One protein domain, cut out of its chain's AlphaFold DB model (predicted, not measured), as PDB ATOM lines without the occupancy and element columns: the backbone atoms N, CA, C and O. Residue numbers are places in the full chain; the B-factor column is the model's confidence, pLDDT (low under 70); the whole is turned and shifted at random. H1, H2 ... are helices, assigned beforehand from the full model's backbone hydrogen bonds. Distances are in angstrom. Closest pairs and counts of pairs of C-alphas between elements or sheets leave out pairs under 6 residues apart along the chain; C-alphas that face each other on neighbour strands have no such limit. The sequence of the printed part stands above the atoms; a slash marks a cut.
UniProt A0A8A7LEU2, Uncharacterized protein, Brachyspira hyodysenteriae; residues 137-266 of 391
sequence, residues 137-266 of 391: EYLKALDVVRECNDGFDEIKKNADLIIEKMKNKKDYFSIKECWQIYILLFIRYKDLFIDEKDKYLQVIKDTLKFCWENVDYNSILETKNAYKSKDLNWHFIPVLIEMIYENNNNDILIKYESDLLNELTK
ATOM      1  N   GLU A 137     -32.024  93.986 185.259       69.81
ATOM      2  CA  GLU A 137     -32.731  92.806 185.758       69.81
ATOM      3  C   GLU A 137     -33.381  92.023 184.616       69.81
ATOM      4  O   GLU A 137     -33.312  90.799 184.609       69.81
ATOM      5  N   TYR A 138     -33.946  92.716 183.620       77.12
ATOM      6  CA  TYR A 138     -34.463  92.087 182.404       77.12
ATOM      7  C   TYR A 138     -33.355  91.400 181.603       77.12
ATOM      8  O   TYR A 138     -33.534  90.248 181.236       77.12
ATOM      9  N   LEU A 139     -32.219  92.065 181.356       67.44
ATOM     10  CA  LEU A 139     -31.116  91.476 180.583       67.44
ATOM     11  C   LEU A 139     -30.596  90.198 181.237       67.44
ATOM     12  O   LEU A 139     -30.503  89.167 180.583       67.44
ATOM     13  N   LYS A 140     -30.353  90.242 182.552       72.56
ATOM     14  CA  LYS A 140     -29.942  89.059 183.316       72.56
ATOM     15  C   LYS A 140     -30.981  87.947 183.243       72.56
ATOM     16  O   LYS A 140     -30.619  86.795 183.044       72.56
ATOM     17  N   ALA A 141     -32.262  88.283 183.383       74.94
ATOM     18  CA  ALA A 141     -33.328  87.298 183.277       74.94
ATOM     19  C   ALA A 141     -33.427  86.697 181.872       74.94
ATOM     20  O   ALA A 141     -33.608  85.490 181.726       74.94
ATOM     21  N   LEU A 142     -33.265  87.518 180.835       74.94
ATOM     22  CA  LEU A 142     -33.245  87.074 179.451       74.94
ATOM     23  C   LEU A 142     -32.060  86.140 179.189       74.94
ATOM     24  O   LEU A 142     -32.254  85.111 178.546       74.94
ATOM     25  N   ASP A 143     -30.873  86.452 179.706       70.12
ATOM     26  CA  ASP A 143     -29.689  85.599 179.580       70.12
ATOM     27  C   ASP A 143     -29.903  84.249 180.275       70.12
ATOM     28  O   ASP A 143     -29.708  83.210 179.648       70.12
ATOM     29  N   VAL A 144     -30.444  84.236 181.500       67.38
ATOM     30  CA  VAL A 144     -30.791  82.990 182.214       67.38
ATOM     31  C   VAL A 144     -31.778  82.138 181.406       67.38
ATOM     32  O   VAL A 144     -31.565  80.938 181.208       67.38
ATOM     33  N   VAL A 145     -32.839  82.755 180.873       68.19
ATOM     34  CA  VAL A 145     -33.836  82.056 180.045       68.19
ATOM     35  C   VAL A 145     -33.234  81.591 178.712       68.19
ATOM     36  O   VAL A 145     -33.642  80.558 178.190       68.19
ATOM     37  N   ARG A 146     -32.260  82.300 178.129       67.25
ATOM     38  CA  ARG A 146     -31.638  81.929 176.842       67.25
ATOM     39  C   ARG A 146     -30.582  80.842 176.977       67.25
ATOM     40  O   ARG A 146     -30.524  79.957 176.114       67.25
ATOM     41  N   GLU A 147     -29.738  80.921 177.995       66.06
ATOM     42  CA  GLU A 147     -28.588  80.038 178.166       66.06
ATOM     43  C   GLU A 147     -28.985  78.651 178.675       66.06
ATOM     44  O   GLU A 147     -28.326  77.677 178.327       66.06
ATOM     45  N   CYS A 148     -30.130  78.520 179.362       59.91
ATOM     46  CA  CYS A 148     -30.690  77.228 179.782       59.91
ATOM     47  C   CYS A 148     -29.772  76.420 180.722       59.91
ATOM     48  O   CYS A 148     -29.825  75.189 180.731       59.91
ATOM     49  N   ASN A 149     -28.927  77.106 181.492       54.28
ATOM     50  CA  ASN A 149     -27.934  76.475 182.364       54.28
ATOM     51  C   ASN A 149     -28.466  76.165 183.776       54.28
ATOM     52  O   ASN A 149     -27.806  75.449 184.528       54.28
ATOM     53  N   ASP A 150     -29.658  76.661 184.118       56.94
ATOM     54  CA  ASP A 150     -30.249  76.564 185.455       56.94
ATOM     55  C   ASP A 150     -31.486  75.648 185.507       56.94
ATOM     56  O   ASP A 150     -32.063  75.261 184.488       56.94
ATOM     57  N   GLY A 151     -31.905  75.280 186.723       65.94
ATOM     58  CA  GLY A 151     -33.108  74.477 186.958       65.94
ATOM     59  C   GLY A 151     -34.405  75.188 186.545       65.94
ATOM     60  O   GLY A 151     -34.468  76.415 186.482       65.94
ATOM     61  N   PHE A 152     -35.469  74.411 186.301       73.94
ATOM     62  CA  PHE A 152     -36.772  74.908 185.827       73.94
ATOM     63  C   PHE A 152     -37.325  76.084 186.644       73.94
ATOM     64  O   PHE A 152     -37.793  77.057 186.058       73.94
ATOM     65  N   ASP A 153     -37.230  76.027 187.974       76.31
ATOM     66  CA  ASP A 153     -37.741  77.085 188.853       76.31
ATOM     67  C   ASP A 153     -37.063  78.439 188.593       76.31
ATOM     68  O   ASP A 153     -37.719  79.481 188.637       76.31
ATOM     69  N   GLU A 154     -35.769  78.436 188.259       75.12
ATOM     70  CA  GLU A 154     -35.031  79.662 187.954       75.12
ATOM     71  C   GLU A 154     -35.380  80.173 186.548       75.12
ATOM     72  O   GLU A 154     -35.616  81.369 186.378       75.12
ATOM     73  N   ILE A 155     -35.526  79.288 185.554       74.94
ATOM     74  CA  ILE A 155     -36.011  79.666 184.212       74.94
ATOM     75  C   ILE A 155     -37.406  80.298 184.309       74.94
ATOM     76  O   ILE A 155     -37.655  81.347 183.712       74.94
ATOM     77  N   LYS A 156     -38.305  79.695 185.093       83.25
ATOM     78  CA  LYS A 156     -39.665  80.195 185.305       83.25
ATOM     79  C   LYS A 156     -39.658  81.562 185.976       83.25
ATOM     80  O   LYS A 156     -40.179  82.512 185.413       83.25
ATOM     81  N   LYS A 157     -38.980  81.703 187.114       87.56
ATOM     82  CA  LYS A 157     -38.843  82.981 187.830       87.56
ATOM     83  C   LYS A 157     -38.331  84.117 186.932       87.56
ATOM     84  O   LYS A 157     -38.820  85.242 187.026       87.56
ATOM     85  N   ASN A 158     -37.367  83.837 186.056       83.94
ATOM     86  CA  ASN A 158     -36.830  84.836 185.131       83.94
ATOM     87  C   ASN A 158     -37.787  85.125 183.958       83.94
ATOM     88  O   ASN A 158     -37.935  86.282 183.565       83.94
ATOM     89  N   ALA A 159     -38.510  84.124 183.449       85.88
ATOM     90  CA  ALA A 159     -39.585  84.336 182.480       85.88
ATOM     91  C   ALA A 159     -40.727  85.193 183.058       85.88
ATOM     92  O   ALA A 159     -41.196  86.117 182.395       85.88
ATOM     93  N   ASP A 160     -41.128  84.944 184.307       91.06
ATOM     94  CA  ASP A 160     -42.137  85.727 185.025       91.06
ATOM     95  C   ASP A 160     -41.727  87.205 185.100       91.06
ATOM     96  O   ASP A 160     -42.534  88.086 184.795       91.06
ATOM     97  N   LEU A 161     -40.455  87.475 185.427       91.38
ATOM     98  CA  LEU A 161     -39.896  88.827 185.464       91.38
ATOM     99  C   LEU A 161     -39.937  89.496 184.085       91.38
ATOM    100  O   LEU A 161     -40.360  90.646 183.975       91.38
ATOM    101  N   ILE A 162     -39.522  88.790 183.028       89.75
ATOM    102  CA  ILE A 162     -39.573  89.304 181.651       89.75
ATOM    103  C   ILE A 162     -41.004  89.715 181.290       89.75
ATOM    104  O   ILE A 162     -41.230  90.834 180.823       89.75
ATOM    105  N   ILE A 163     -41.978  88.844 181.557       95.19
ATOM    106  CA  ILE A 163     -43.392  89.099 181.265       95.19
ATOM    107  C   ILE A 163     -43.932  90.262 182.101       95.19
ATOM    108  O   ILE A 163     -44.685  91.094 181.594       95.19
ATOM    109  N   GLU A 164     -43.542  90.374 183.369       94.38
ATOM    110  CA  GLU A 164     -43.922  91.508 184.209       94.38
ATOM    111  C   GLU A 164     -43.379  92.834 183.652       94.38
ATOM    112  O   GLU A 164     -44.116  93.822 183.561       94.38
ATOM    113  N   LYS A 165     -42.114  92.857 183.211       89.12
ATOM    114  CA  LYS A 165     -41.501  94.042 182.597       89.12
ATOM    115  C   LYS A 165     -42.207  94.402 181.286       89.12
ATOM    116  O   LYS A 165     -42.541  95.572 181.112       89.12
ATOM    117  N   MET A 166     -42.530  93.427 180.428       90.69
ATOM    118  CA  MET A 166     -43.338  93.651 179.212       90.69
ATOM    119  C   MET A 166     -44.691  94.281 179.533       90.69
ATOM    120  O   MET A 166     -45.093  95.262 178.911       90.69
ATOM    121  N   LYS A 167     -45.378  93.769 180.558       93.56
ATOM    122  CA  LYS A 167     -46.681  94.287 180.979       93.56
ATOM    123  C   LYS A 167     -46.606  95.743 181.451       93.56
ATOM    124  O   LYS A 167     -47.491  96.530 181.115       93.56
ATOM    125  N   ASN A 168     -45.582  96.083 182.232       86.81
ATOM    126  CA  ASN A 168     -45.480  97.374 182.915       86.81
ATOM    127  C   ASN A 168     -44.749  98.454 182.097       86.81
ATOM    128  O   ASN A 168     -44.966  99.638 182.343       86.81
ATOM    129  N   LYS A 169     -43.883  98.070 181.149       80.81
ATOM    130  CA  LYS A 169     -42.986  98.975 180.407       80.81
ATOM    131  C   LYS A 169     -42.953  98.652 178.910       80.81
ATOM    132  O   LYS A 169     -41.902  98.379 178.341       80.81
ATOM    133  N   LYS A 170     -44.123  98.652 178.265       80.44
ATOM    134  CA  LYS A 170     -44.280  98.249 176.853       80.44
ATOM    135  C   LYS A 170     -43.388  99.025 175.876       80.44
ATOM    136  O   LYS A 170     -42.953  98.456 174.885       80.44
ATOM    137  N   ASP A 171     -43.086 100.292 176.160       70.56
ATOM    138  CA  ASP A 171     -42.247 101.158 175.319       70.56
ATOM    139  C   ASP A 171     -40.756 100.792 175.326       70.56
ATOM    140  O   ASP A 171     -39.982 101.386 174.576       70.56
ATOM    141  N   TYR A 172     -40.347  99.831 176.160       70.81
ATOM    142  CA  TYR A 172     -38.965  99.345 176.218       70.81
ATOM    143  C   TYR A 172     -38.730  98.181 175.257       70.81
ATOM    144  O   TYR A 172     -37.588  97.773 175.085       70.81
ATOM    145  N   PHE A 173     -39.792  97.650 174.648       74.62
ATOM    146  CA  PHE A 173     -39.732  96.473 173.796       74.62
ATOM    147  C   PHE A 173     -39.963  96.846 172.334       74.62
ATOM    148  O   PHE A 173     -40.790  97.695 171.991       74.62
ATOM    149  N   SER A 174     -39.243  96.160 171.459       73.56
ATOM    150  CA  SER A 174     -39.413  96.178 170.012       73.56
ATOM    151  C   SER A 174     -40.245  94.986 169.526       73.56
ATOM    152  O   SER A 174     -40.413  93.979 170.222       73.56
ATOM    153  N   ILE A 175     -40.720  95.067 168.278       76.75
ATOM    154  CA  ILE A 175     -41.386  93.951 167.578       76.75
ATOM    155  C   ILE A 175     -40.498  92.695 167.603       76.75
ATOM    156  O   ILE A 175     -40.960  91.602 167.930       76.75
ATOM    157  N   LYS A 176     -39.196  92.868 167.341       74.88
ATOM    158  CA  LYS A 176     -38.197  91.794 167.347       74.88
ATOM    159  C   LYS A 176     -38.100  91.098 168.705       74.88
ATOM    160  O   LYS A 176     -38.069  89.870 168.754       74.88
ATOM    161  N   GLU A 177     -38.060  91.854 169.796       74.75
ATOM    162  CA  GLU A 177     -37.954  91.290 171.148       74.75
ATOM    163  C   GLU A 177     -39.225  90.546 171.561       74.75
ATOM    164  O   GLU A 177     -39.130  89.456 172.127       74.75
ATOM    165  N   CYS A 178     -40.409  91.067 171.213       85.56
ATOM    166  CA  CYS A 178     -41.680  90.374 171.452       85.56
ATOM    167  C   CYS A 178     -41.668  88.967 170.838       85.56
ATOM    168  O   CYS A 178     -42.040  87.984 171.484       85.56
ATOM    169  N   TRP A 179     -41.170  88.863 169.606       81.12
ATOM    170  CA  TRP A 179     -41.019  87.596 168.905       81.12
ATOM    171  C   TRP A 179     -39.956  86.687 169.512       81.12
ATOM    172  O   TRP A 179     -40.201  85.494 169.686       81.12
ATOM    173  N   GLN A 180     -38.792  87.221 169.880       77.50
ATOM    174  CA  GLN A 180     -37.749  86.428 170.534       77.50
ATOM    175  C   GLN A 180     -38.248  85.799 171.838       77.50
ATOM    176  O   GLN A 180     -38.011  84.614 172.074       77.50
ATOM    177  N   ILE A 181     -38.982  86.558 172.653       83.75
ATOM    178  CA  ILE A 181     -39.560  86.071 173.909       83.75
ATOM    179  C   ILE A 181     -40.627  85.005 173.630       83.75
ATOM    180  O   ILE A 181     -40.606  83.949 174.262       83.75
ATOM    181  N   TYR A 182     -41.509  85.224 172.646       86.00
ATOM    182  CA  TYR A 182     -42.487  84.216 172.220       86.00
ATOM    183  C   TYR A 182     -41.818  82.892 171.840       86.00
ATOM    184  O   TYR A 182     -42.211  81.829 172.319       86.00
ATOM    185  N   ILE A 183     -40.773  82.960 171.017       79.25
ATOM    186  CA  ILE A 183     -40.038  81.785 170.551       79.25
ATOM    187  C   ILE A 183     -39.396  81.046 171.725       79.25
ATOM    188  O   ILE A 183     -39.496  79.820 171.817       79.25
ATOM    189  N   LEU A 184     -38.757  81.776 172.638       75.12
ATOM    190  CA  LEU A 184     -38.146  81.179 173.820       75.12
ATOM    191  C   LEU A 184     -39.195  80.438 174.656       75.12
ATOM    192  O   LEU A 184     -39.038  79.247 174.913       75.12
ATOM    193  N   LEU A 185     -40.290  81.098 175.025       82.06
ATOM    194  CA  LEU A 185     -41.256  80.534 175.968       82.06
ATOM    195  C   LEU A 185     -42.150  79.453 175.347       82.06
ATOM    196  O   LEU A 185     -42.426  78.447 175.995       82.06
ATOM    197  N   PHE A 186     -42.577  79.616 174.094       81.12
ATOM    198  CA  PHE A 186     -43.636  78.781 173.508       81.12
ATOM    199  C   PHE A 186     -43.198  77.845 172.396       81.12
ATOM    200  O   PHE A 186     -43.965  76.957 172.027       81.12
ATOM    201  N   ILE A 187     -41.982  78.009 171.880       74.94
ATOM    202  CA  ILE A 187     -41.408  77.081 170.906       74.94
ATOM    203  C   ILE A 187     -40.313  76.262 171.577       74.94
ATOM    204  O   ILE A 187     -40.400  75.036 171.608       74.94
ATOM    205  N   ARG A 188     -39.315  76.926 172.175       73.75
ATOM    206  CA  ARG A 188     -38.190  76.250 172.836       73.75
ATOM    207  C   ARG A 188     -38.605  75.593 174.152       73.75
ATOM    208  O   ARG A 188     -38.242  74.446 174.387       73.75
ATOM    209  N   TYR A 189     -39.393  76.287 174.973       70.94
ATOM    210  CA  TYR A 189     -39.841  75.814 176.289       70.94
ATOM    211  C   TYR A 189     -41.335  75.478 176.340       70.94
ATOM    212  O   TYR A 189     -41.959  75.563 177.395       70.94
ATOM    213  N   LYS A 190     -41.912  75.059 175.206       71.88
ATOM    214  CA  LYS A 190     -43.361  74.856 175.032       71.88
ATOM    215  C   LYS A 190     -44.028  74.019 176.138       71.88
ATOM    216  O   LYS A 190     -45.158  74.308 176.515       71.88
ATOM    217  N   ASP A 191     -43.330  72.996 176.641       72.56
ATOM    218  CA  ASP A 191     -43.857  72.045 177.625       72.56
ATOM    219  C   ASP A 191     -43.733  72.577 179.063       72.56
ATOM    220  O   ASP A 191     -44.443  72.129 179.956       72.56
ATOM    221  N   LEU A 192     -42.846  73.551 179.286       72.69
ATOM    222  CA  LEU A 192     -42.535  74.120 180.599       72.69
ATOM    223  C   LEU A 192     -43.491  75.249 181.009       72.69
ATOM    224  O   LEU A 192     -43.658  75.499 182.197       72.69
ATOM    225  N   PHE A 193     -44.115  75.917 180.036       76.62
ATOM    226  CA  PHE A 193     -44.989  77.080 180.250       76.62
ATOM    227  C   PHE A 193     -46.433  76.826 179.795       76.62
ATOM    228  O   PHE A 193     -47.132  77.752 179.378       76.62
ATOM    229  N   ILE A 194     -46.879  75.564 179.805       75.25
ATOM    230  CA  ILE A 194     -48.212  75.198 179.311       75.25
ATOM    231  C   ILE A 194     -49.334  75.803 180.166       75.25
ATOM    232  O   ILE A 194     -50.335  76.257 179.610       75.25
ATOM    233  N   ASP A 195     -49.133  75.883 181.484       82.44
ATOM    234  CA  ASP A 195     -50.122  76.391 182.440       82.44
ATOM    235  C   ASP A 195     -50.212  77.929 182.411       82.44
ATOM    236  O   ASP A 195     -51.279  78.513 182.595       82.44
ATOM    237  N   GLU A 196     -49.102  78.611 182.126       85.81
ATOM    238  CA  GLU A 196     -49.007  80.074 182.045       85.81
ATOM    239  C   GLU A 196     -49.285  80.618 180.640       85.81
ATOM    240  O   GLU A 196     -49.306  81.839 180.433       85.81
ATOM    241  N   LYS A 197     -49.503  79.724 179.669       87.06
ATOM    242  CA  LYS A 197     -49.496  80.040 178.241       87.06
ATOM    243  C   LYS A 197     -50.391  81.208 177.872       87.06
ATOM    244  O   LYS A 197     -49.920  82.169 177.266       87.06
ATOM    245  N   ASP A 198     -51.658  81.152 178.260       92.00
ATOM    246  CA  ASP A 198     -52.633  82.172 177.874       92.00
ATOM    247  C   ASP A 198     -52.299  83.537 178.488       92.00
ATOM    248  O   ASP A 198     -52.371  84.567 177.813       92.00
ATOM    249  N   LYS A 199     -51.846  83.545 179.749       94.69
ATOM    250  CA  LYS A 199     -51.430  84.762 180.457       94.69
ATOM    251  C   LYS A 199     -50.238  85.418 179.761       94.69
ATOM    252  O   LYS A 199     -50.250  86.627 179.536       94.69
ATOM    253  N   TYR A 200     -49.207  84.642 179.435       94.88
ATOM    254  CA  TYR A 200     -47.952  85.167 178.878       94.88
ATOM    255  C   TYR A 200     -48.138  85.602 177.435       94.88
ATOM    256  O   TYR A 200     -47.698  86.683 177.043       94.88
ATOM    257  N   LEU A 201     -48.892  84.816 176.671       94.88
ATOM    258  CA  LEU A 201     -49.233  85.148 175.303       94.88
ATOM    259  C   LEU A 201     -50.051  86.438 175.209       94.88
ATOM    260  O   LEU A 201     -49.810  87.231 174.300       94.88
ATOM    261  N   GLN A 202     -50.980  86.685 176.137       97.12
ATOM    262  CA  GLN A 202     -51.740  87.935 176.142       97.12
ATOM    263  C   GLN A 202     -50.833  89.152 176.359       97.12
ATOM    264  O   GLN A 202     -50.961  90.139 175.640       97.12
ATOM    265  N   VAL A 203     -49.877  89.073 177.291       97.25
ATOM    266  CA  VAL A 203     -48.920  90.168 177.533       97.25
ATOM    267  C   VAL A 203     -48.047  90.427 176.305       97.25
ATOM    268  O   VAL A 203     -47.845  91.584 175.929       97.25
ATOM    269  N   ILE A 204     -47.565  89.370 175.648       95.06
ATOM    270  CA  ILE A 204     -46.766  89.496 174.422       95.06
ATOM    271  C   ILE A 204     -47.590  90.146 173.307       95.06
ATOM    272  O   ILE A 204     -47.113  91.091 172.686       95.06
ATOM    273  N   LYS A 205     -48.838  89.711 173.092       96.12
ATOM    274  CA  LYS A 205     -49.750  90.307 172.098       96.12
ATOM    275  C   LYS A 205     -50.016  91.784 172.370       96.12
ATOM    276  O   LYS A 205     -49.899  92.605 171.468       96.12
ATOM    277  N   ASP A 206     -50.319  92.129 173.616       96.00
ATOM    278  CA  ASP A 206     -50.594  93.506 174.024       96.00
ATOM    279  C   ASP A 206     -49.378  94.428 173.859       96.00
ATOM    280  O   ASP A 206     -49.542  95.627 173.624       96.00
ATOM    281  N   THR A 207     -48.171  93.888 174.030       92.81
ATOM    282  CA  THR A 207     -46.913  94.619 173.832       92.81
ATOM    283  C   THR A 207     -46.614  94.759 172.344       92.81
ATOM    284  O   THR A 207     -46.385  95.866 171.875       92.81
ATOM    285  N   LEU A 208     -46.740  93.674 171.577       91.94
ATOM    286  CA  LEU A 208     -46.566  93.671 170.126       91.94
ATOM    287  C   LEU A 208     -47.522  94.653 169.435       91.94
ATOM    288  O   LEU A 208     -47.103  95.410 168.560       91.94
ATOM    289  N   LYS A 209     -48.789  94.696 169.867       93.62
ATOM    290  CA  LYS A 209     -49.768  95.684 169.403       93.62
ATOM    291  C   LYS A 209     -49.308  97.109 169.663       93.62
ATOM    292  O   LYS A 209     -49.321  97.917 168.740       93.62
ATOM    293  N   PHE A 210     -48.872  97.394 170.889       87.62
ATOM    294  CA  PHE A 210     -48.337  98.705 171.236       87.62
ATOM    295  C   PHE A 210     -47.150  99.079 170.336       87.62
ATOM    296  O   PHE A 210     -47.096 100.201 169.842       87.62
ATOM    297  N   CYS A 211     -46.222  98.152 170.078       80.69
ATOM    298  CA  CYS A 211     -45.096  98.416 169.187       80.69
ATOM    299  C   CYS A 211     -45.579  98.772 167.771       80.69
ATOM    300  O   CYS A 211     -45.178  99.805 167.246       80.69
ATOM    301  N   TRP A 212     -46.478  97.978 167.180       83.19
ATOM    302  CA  TRP A 212     -47.002  98.220 165.830       83.19
ATOM    303  C   TRP A 212     -47.806  99.513 165.690       83.19
ATOM    304  O   TRP A 212     -47.701 100.180 164.665       83.19
ATOM    305  N   GLU A 213     -48.568  99.903 166.711       80.62
ATOM    306  CA  GLU A 213     -49.303 101.178 166.726       80.62
ATOM    307  C   GLU A 213     -48.375 102.406 166.691       80.62
ATOM    308  O   GLU A 213     -48.818 103.495 166.328       80.62
ATOM    309  N   ASN A 214     -47.093 102.235 167.032       68.62
ATOM    310  CA  ASN A 214     -46.070 103.284 167.015       68.62
ATOM    311  C   ASN A 214     -45.114 103.198 165.808       68.62
ATOM    312  O   ASN A 214     -44.180 103.996 165.712       68.62
ATOM    313  N   VAL A 215     -45.323 102.249 164.892       65.88
ATOM    314  CA  VAL A 215     -44.551 102.121 163.646       65.88
ATOM    315  C   VAL A 215     -45.196 102.950 162.533       65.88
ATOM    316  O   VAL A 215     -46.409 103.164 162.507       65.88
ATOM    317  N   ASP A 216     -44.388 103.448 161.596       57.22
ATOM    318  CA  ASP A 216     -44.898 104.199 160.456       57.22
ATOM    319  C   ASP A 216     -45.717 103.320 159.490       57.22
ATOM    320  O   ASP A 216     -45.486 102.122 159.320       57.22
ATOM    321  N   TYR A 217     -46.682 103.942 158.815       59.72
ATOM    322  CA  TYR A 217     -47.647 103.241 157.969       59.72
ATOM    323  C   TYR A 217     -47.012 102.456 156.807       59.72
ATOM    324  O   TYR A 217     -47.540 101.413 156.418       59.72
ATOM    325  N   ASN A 218     -45.886 102.925 156.257       58.41
ATOM    326  CA  ASN A 218     -45.230 102.240 155.141       58.41
ATOM    327  C   ASN A 218     -44.574 100.943 155.614       58.41
ATOM    328  O   ASN A 218     -44.808  99.904 155.005       58.41
ATOM    329  N   SER A 219     -43.873 100.975 156.748       61.62
ATOM    330  CA  SER A 219     -43.299  99.776 157.371       61.62
ATOM    331  C   SER A 219     -44.374  98.726 157.717       61.62
ATOM    332  O   SER A 219     -44.162  97.521 157.538       61.62
ATOM    333  N   ILE A 220     -45.568  99.164 158.144       67.38
ATOM    334  CA  ILE A 220     -46.734  98.287 158.384       67.38
ATOM    335  C   ILE A 220     -47.204  97.626 157.076       67.38
ATOM    336  O   ILE A 220     -47.438  96.414 157.039       67.38
ATOM    337  N   LEU A 221     -47.354  98.401 155.993       68.00
ATOM    338  CA  LEU A 221     -47.771  97.886 154.682       68.00
ATOM    339  C   LEU A 221     -46.757  96.911 154.085       68.00
ATOM    340  O   LEU A 221     -47.145  95.869 153.554       68.00
ATOM    341  N   GLU A 222     -45.476  97.252 154.166       66.50
ATOM    342  CA  GLU A 222     -44.368  96.424 153.700       66.50
ATOM    343  C   GLU A 222     -44.387  95.059 154.395       66.50
ATOM    344  O   GLU A 222     -44.467  94.025 153.732       66.50
ATOM    345  N   THR A 223     -44.463  95.051 155.728       72.44
ATOM    346  CA  THR A 223     -44.512  93.810 156.518       72.44
ATOM    347  C   THR A 223     -45.772  92.991 156.220       72.44
ATOM    348  O   THR A 223     -45.715  91.774 156.047       72.44
ATOM    349  N   LYS A 224     -46.931  93.645 156.076       78.94
ATOM    350  CA  LYS A 224     -48.174  92.977 155.660       78.94
ATOM    351  C   LYS A 224     -48.029  92.285 154.301       78.94
ATOM    352  O   LYS A 224     -48.531  91.174 154.109       78.94
ATOM    353  N   ASN A 225     -47.380  92.946 153.346       70.88
ATOM    354  CA  ASN A 225     -47.157  92.388 152.019       70.88
ATOM    355  C   ASN A 225     -46.180  91.211 152.064       70.88
ATOM    356  O   ASN A 225     -46.453  90.220 151.391       70.88
ATOM    357  N   ALA A 226     -45.141  91.272 152.903       69.88
ATOM    358  CA  ALA A 226     -44.208  90.168 153.147       69.88
ATOM    359  C   ALA A 226     -44.927  88.898 153.642       69.88
ATOM    360  O   ALA A 226     -44.759  87.818 153.071       69.88
ATOM    361  N   TYR A 227     -45.845  89.023 154.614       72.44
ATOM    362  CA  TYR A 227     -46.684  87.894 155.046       72.44
ATOM    363  C   TYR A 227     -47.499  87.291 153.893       72.44
ATOM    364  O   TYR A 227     -47.624  86.068 153.780       72.44
ATOM    365  N   LYS A 228     -48.048  88.137 153.013       72.19
ATOM    366  CA  LYS A 228     -48.875  87.706 151.878       72.19
ATOM    367  C   LYS A 228     -48.061  87.040 150.765       72.19
ATOM    368  O   LYS A 228     -48.529  86.057 150.192       72.19
ATOM    369  N   SER A 229     -46.888  87.579 150.435       66.56
ATOM    370  CA  SER A 229     -46.002  87.050 149.392       66.56
ATOM    371  C   SER A 229     -45.191  85.841 149.856       66.56
ATOM    372  O   SER A 229     -44.653  85.132 149.010       66.56
ATOM    373  N   LYS A 230     -45.140  85.587 151.173       65.00
ATOM    374  CA  LYS A 230     -44.220  84.638 151.821       65.00
ATOM    375  C   LYS A 230     -42.742  84.986 151.604       65.00
ATOM    376  O   LYS A 230     -41.886  84.136 151.811       65.00
ATOM    377  N   ASP A 231     -42.454  86.215 151.190       61.44
ATOM    378  CA  ASP A 231     -41.092  86.725 151.083       61.44
ATOM    379  C   ASP A 231     -40.734  87.386 152.409       61.44
ATOM    380  O   ASP A 231     -41.015  88.565 152.621       61.44
ATOM    381  N   LEU A 232     -40.223  86.581 153.339       56.19
ATOM    382  CA  LEU A 232     -39.994  87.011 154.713       56.19
ATOM    383  C   LEU A 232     -38.609  87.608 154.971       56.19
ATOM    384  O   LEU A 232     -38.417  88.062 156.094       56.19
ATOM    385  N   ASN A 233     -37.734  87.701 153.950       50.28
ATOM    386  CA  ASN A 233     -36.367  88.261 154.010       50.28
ATOM    387  C   ASN A 233     -36.353  89.779 154.301       50.28
ATOM    388  O   ASN A 233     -35.814  90.584 153.537       50.28
ATOM    389  N   TRP A 234     -36.985  90.203 155.387       48.53
ATOM    390  CA  TRP A 234     -37.253  91.594 155.713       48.53
ATOM    391  C   TRP A 234     -36.653  91.952 157.065       48.53
ATOM    392  O   TRP A 234     -36.766  91.217 158.042       48.53
ATOM    393  N   HIS A 235     -36.068  93.150 157.141       44.38
ATOM    394  CA  HIS A 235     -35.308  93.656 158.293       44.38
ATOM    395  C   HIS A 235     -36.049  93.641 159.646       44.38
ATOM    396  O   HIS A 235     -35.406  93.760 160.689       44.38
ATOM    397  N   PHE A 236     -37.375  93.496 159.645       43.94
ATOM    398  CA  PHE A 236     -38.218  93.509 160.842       43.94
ATOM    399  C   PHE A 236     -38.683  92.124 161.304       43.94
ATOM    400  O   PHE A 236     -39.146  91.999 162.437       43.94
ATOM    401  N   ILE A 237     -38.533  91.091 160.473       49.50
ATOM    402  CA  ILE A 237     -38.937  89.721 160.789       49.50
ATOM    403  C   ILE A 237     -37.667  88.953 161.181       49.50
ATOM    404  O   ILE A 237     -36.864  88.625 160.314       49.50
ATOM    405  N   PRO A 238     -37.386  88.709 162.479       50.69
ATOM    406  CA  PRO A 238     -36.219  87.917 162.851       50.69
ATOM    407  C   PRO A 238     -36.210  86.544 162.164       50.69
ATOM    408  O   PRO A 238     -37.232  85.873 162.122       50.69
ATOM    409  N   VAL A 239     -35.029  86.093 161.730       44.75
ATOM    410  CA  VAL A 239     -34.773  84.824 161.004       44.75
ATOM    411  C   VAL A 239     -35.479  83.598 161.613       44.75
ATOM    412  O   VAL A 239     -35.959  82.723 160.901       44.75
ATOM    413  N   LEU A 240     -35.602  83.521 162.945       50.47
ATOM    414  CA  LEU A 240     -36.335  82.421 163.587       50.47
ATOM    415  C   LEU A 240     -37.854  82.445 163.322       50.47
ATOM    416  O   LEU A 240     -38.472  81.384 163.326       50.47
ATOM    417  N   ILE A 241     -38.460  83.612 163.085       54.44
ATOM    418  CA  ILE A 241     -39.865  83.733 162.667       54.44
ATOM    419  C   ILE A 241     -40.041  83.171 161.261       54.44
ATOM    420  O   ILE A 241     -41.024  82.477 161.030       54.44
ATOM    421  N   GLU A 242     -39.097  83.420 160.346       55.09
ATOM    422  CA  GLU A 242     -39.148  82.888 158.977       55.09
ATOM    423  C   GLU A 242     -39.254  81.363 159.002       55.09
ATOM    424  O   GLU A 242     -40.189  80.790 158.445       55.09
ATOM    425  N   MET A 243     -38.384  80.717 159.786       55.03
ATOM    426  CA  MET A 243     -38.405  79.267 159.976       55.03
ATOM    427  C   MET A 243     -39.711  78.763 160.611       55.03
ATOM    428  O   MET A 243     -40.169  77.667 160.292       55.03
ATOM    429  N   ILE A 244     -40.321  79.516 161.531       57.91
ATOM    430  CA  ILE A 244     -41.592  79.123 162.163       57.91
ATOM    431  C   ILE A 244     -42.760  79.303 161.193       57.91
ATOM    432  O   ILE A 244     -43.629  78.436 161.135       57.91
ATOM    433  N   TYR A 245     -42.772  80.380 160.412       56.53
ATOM    434  CA  TYR A 245     -43.791  80.642 159.401       56.53
ATOM    435  C   TYR A 245     -43.755  79.582 158.303       56.53
ATOM    436  O   TYR A 245     -44.757  78.909 158.077       56.53
ATOM    437  N   GLU A 246     -42.587  79.335 157.703       58.59
ATOM    438  CA  GLU A 246     -42.411  78.318 156.658       58.59
ATOM    439  C   GLU A 246     -42.915  76.933 157.082       58.59
ATOM    440  O   GLU A 246     -43.503  76.208 156.277       58.59
ATOM    441  N   ASN A 247     -42.744  76.590 158.361       55.75
ATOM    442  CA  ASN A 247     -43.169  75.309 158.914       55.75
ATOM    443  C   ASN A 247     -44.605  75.313 159.470       55.75
ATOM    444  O   ASN A 247     -45.212  74.246 159.578       55.75
ATOM    445  N   ASN A 248     -45.163  76.472 159.846       60.91
ATOM    446  CA  ASN A 248     -46.479  76.569 160.478       60.91
ATOM    447  C   ASN A 248     -47.128  77.969 160.384       60.91
ATOM    448  O   ASN A 248     -47.255  78.690 161.375       60.91
ATOM    449  N   ASN A 249     -47.683  78.304 159.215       59.56
ATOM    450  CA  ASN A 249     -48.497  79.515 158.997       59.56
ATOM    451  C   ASN A 249     -49.722  79.674 159.932       59.56
ATOM    452  O   ASN A 249     -50.345  80.734 159.930       59.56
ATOM    453  N   ASN A 250     -50.102  78.643 160.696       66.25
ATOM    454  CA  ASN A 250     -51.226  78.677 161.639       66.25
ATOM    455  C   ASN A 250     -50.793  78.946 163.091       66.25
ATOM    456  O   ASN A 250     -51.613  78.808 164.003       66.25
ATOM    457  N   ASP A 251     -49.531  79.311 163.325       85.00
ATOM    458  CA  ASP A 251     -49.074  79.728 164.647       85.00
ATOM    459  C   ASP A 251     -49.914  80.901 165.188       85.00
ATOM    460  O   ASP A 251     -50.333  81.808 164.460       85.00
ATOM    461  N   ILE A 252     -50.190  80.866 166.494       86.88
ATOM    462  CA  ILE A 252     -51.126  81.795 167.128       86.88
ATOM    463  C   ILE A 252     -50.619  83.239 167.059       86.88
ATOM    464  O   ILE A 252     -51.441  84.149 166.902       86.88
ATOM    465  N   LEU A 253     -49.309  83.467 167.195       86.50
ATOM    466  CA  LEU A 253     -48.762  84.819 167.146       86.50
ATOM    467  C   LEU A 253     -48.645  85.317 165.700       86.50
ATOM    468  O   LEU A 253     -48.984  86.471 165.450       86.50
ATOM    469  N   ILE A 254     -48.315  84.433 164.744       84.94
ATOM    470  CA  ILE A 254     -48.315  84.752 163.301       84.94
ATOM    471  C   ILE A 254     -49.699  85.244 162.869       84.94
ATOM    472  O   ILE A 254     -49.838  86.302 162.253       84.94
ATOM    473  N   LYS A 255     -50.743  84.476 163.202       87.56
ATOM    474  CA  LYS A 255     -52.118  84.828 162.839       87.56
ATOM    475  C   LYS A 255     -52.534  86.157 163.466       87.56
ATOM    476  O   LYS A 255     -53.109  87.000 162.785       87.56
ATOM    477  N   TYR A 256     -52.212  86.345 164.746       91.44
ATOM    478  CA  TYR A 256     -52.513  87.578 165.465       91.44
ATOM    479  C   TYR A 256     -51.854  88.805 164.826       91.44
ATOM    480  O   TYR A 256     -52.533  89.802 164.595       91.44
ATOM    481  N   GLU A 257     -50.556  88.740 164.525       88.62
ATOM    482  CA  GLU A 257     -49.833  89.861 163.922       88.62
ATOM    483  C   GLU A 257     -50.356  90.175 162.517       88.62
ATOM    484  O   GLU A 257     -50.610  91.332 162.203       88.62
ATOM    485  N   SER A 258     -50.634  89.156 161.699       87.31
ATOM    486  CA  SER A 258     -51.248  89.343 160.379       87.31
ATOM    487  C   SER A 258     -52.623  90.027 160.461       87.31
ATOM    488  O   SER A 258     -52.903  90.973 159.715       87.31
ATOM    489  N   ASP A 259     -53.480  89.601 161.394       89.38
ATOM    490  CA  ASP A 259     -54.790  90.217 161.630       89.38
ATOM    491  C   ASP A 259     -54.650  91.677 162.099       89.38
ATOM    492  O   ASP A 259     -55.360  92.558 161.604       89.38
ATOM    493  N   LEU A 260     -53.688  91.950 162.986       89.50
ATOM    494  CA  LEU A 260     -53.370  93.290 163.478       89.50
ATOM    495  C   LEU A 260     -52.884  94.215 162.352       89.50
ATOM    496  O   LEU A 260     -53.405  95.319 162.197       89.50
ATOM    497  N   LEU A 261     -51.939  93.772 161.520       86.50
ATOM    498  CA  LEU A 261     -51.453  94.544 160.369       86.50
ATOM    499  C   LEU A 261     -52.586  94.834 159.370       86.50
ATOM    500  O   LEU A 261     -52.670  95.919 158.786       86.50
ATOM    501  N   ASN A 262     -53.506  93.883 159.182       85.56
ATOM    502  CA  ASN A 262     -54.708  94.100 158.384       85.56
ATOM    503  C   ASN A 262     -55.631  95.154 159.000       85.56
ATOM    504  O   ASN A 262     -56.171  95.976 158.264       85.56
ATOM    505  N   GLU A 263     -55.809  95.152 160.319       86.75
ATOM    506  CA  GLU A 263     -56.603  96.152 161.033       86.75
ATOM    507  C   GLU A 263     -55.999  97.555 160.919       86.75
ATOM    508  O   GLU A 263     -56.690  98.480 160.486       86.75
ATOM    509  N   LEU A 264     -54.703  97.699 161.203       78.88
ATOM    510  CA  LEU A 264     -53.979  98.973 161.137       78.88
ATOM    511  C   LEU A 264     -53.976  99.581 159.722       78.88
ATOM    512  O   LEU A 264     -53.851 100.793 159.557       78.88
ATOM    513  N   THR A 265     -54.191  98.756 158.692       73.31
ATOM    514  CA  THR A 265     -54.262  99.185 157.287       73.31
ATOM    515  C   THR A 265     -55.684  99.335 156.735       73.31
ATOM    516  O   THR A 265     -55.837  99.772 155.597       73.31
ATOM    517  N   LYS A 266     -56.750  99.038 157.502       74.38
ATOM    518  CA  LYS A 266     -58.152  99.103 157.016       74.38
ATOM    519  C   LYS A 266     -58.616 100.507 156.614       74.38
ATOM    520  O   LYS A 266     -59.419 100.630 155.694       74.38
TER     521      LYS A 266
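AT A GLANCE: This is residues 137 to 266 of the 391 residues of an uncharacterized protein of Brachyspira hyodysenteriae (UniProt A0A8A7LEU2). A loose three-helix up-and-down bundle, H2, H3 and H4, has H1 packed on H2 at one end of the long axis, while H7 and then H5 extend the body beyond H4 at the other end. H4 is the middle piece that joins the two ends, and short H6 lies off to one side, near H3 but touching no helix. The printed part has 130 residues with seven named helices, H1 to H7 in chain order, and no named strand: the class is all helix. It is compact, with a radius of gyration of the C-alphas of 14.7 A, and spans 44 by 31 by 24 A.

HOW THE PARTS SIT: H1, residues 137 to 147, and H2, residues 152 to 168, form a helical hairpin; they touch, closest at the C-alphas of Ala 141 and Asn 158, 4.7 A apart, at a steep tilt of 43 degrees, opposite ways. H3, residues 175 to 188, is close to H2 but not clearly touching, with the C-alphas of Ala 159 and Leu 185 7.7 A apart. H4, residues 197 to 213, is the hub. It forms a helical hairpin with H3, at a shallow tilt of 17 degrees, with the closest C-alphas, Ile 175 and Leu 208, 5.8 A apart. With residues 200 to 207 alone it touches residues 163 to 167 of H2, the same way at a tilt of 36 degrees, only just steep; the closest C-alphas, Lys 167 and Val 203, are 5.8 A apart. H7, residues 252 to 264, touches H4 the same way at a shallow tilt of 29 degrees, closest at the C-alphas of Lys 209 and Leu 260, 7.3 A apart. H5, residues 217 to 229, touches H7 opposite ways at a steep tilt of 48 degrees; the C-alphas of Lys 224 and Leu 261, their closest, are 5.9 A apart. H6, residues 239 to 247, is close to H3 but not clearly touching, with the C-alphas of Trp 179 and Ile 241 7.4 A apart. H1 and H5 are apart. In H1, H2, H4, H5, H6 and H7 every O i to N i+4 pair is within hydrogen-bond range; in H3, 9 of 10 are.

IN THESE COORDINATES: H1 begins at C-alpha 137, (-32.731, 92.806, 185.758). H2 and H4 are the longest helices, 24.3 A and 24.1 A from first to last C-alpha; H4 begins at C-alpha 197, (-49.496, 80.040, 178.241). H3 measures 18.7 A, and H5 and H7 18.4 A each. H7 ends at C-alpha 264, (-53.979, 98.973, 161.137).

THE WHOLE: The C-alphas farthest apart, those of Gly 151 and Lys 266, are 46.2 A apart. The printed part has no cut, and no link is long. The mean pLDDT of the printed part is 75.2; 42 residues are under 70, among them residues 144 to 151, 214 to 222 and 229 to 250.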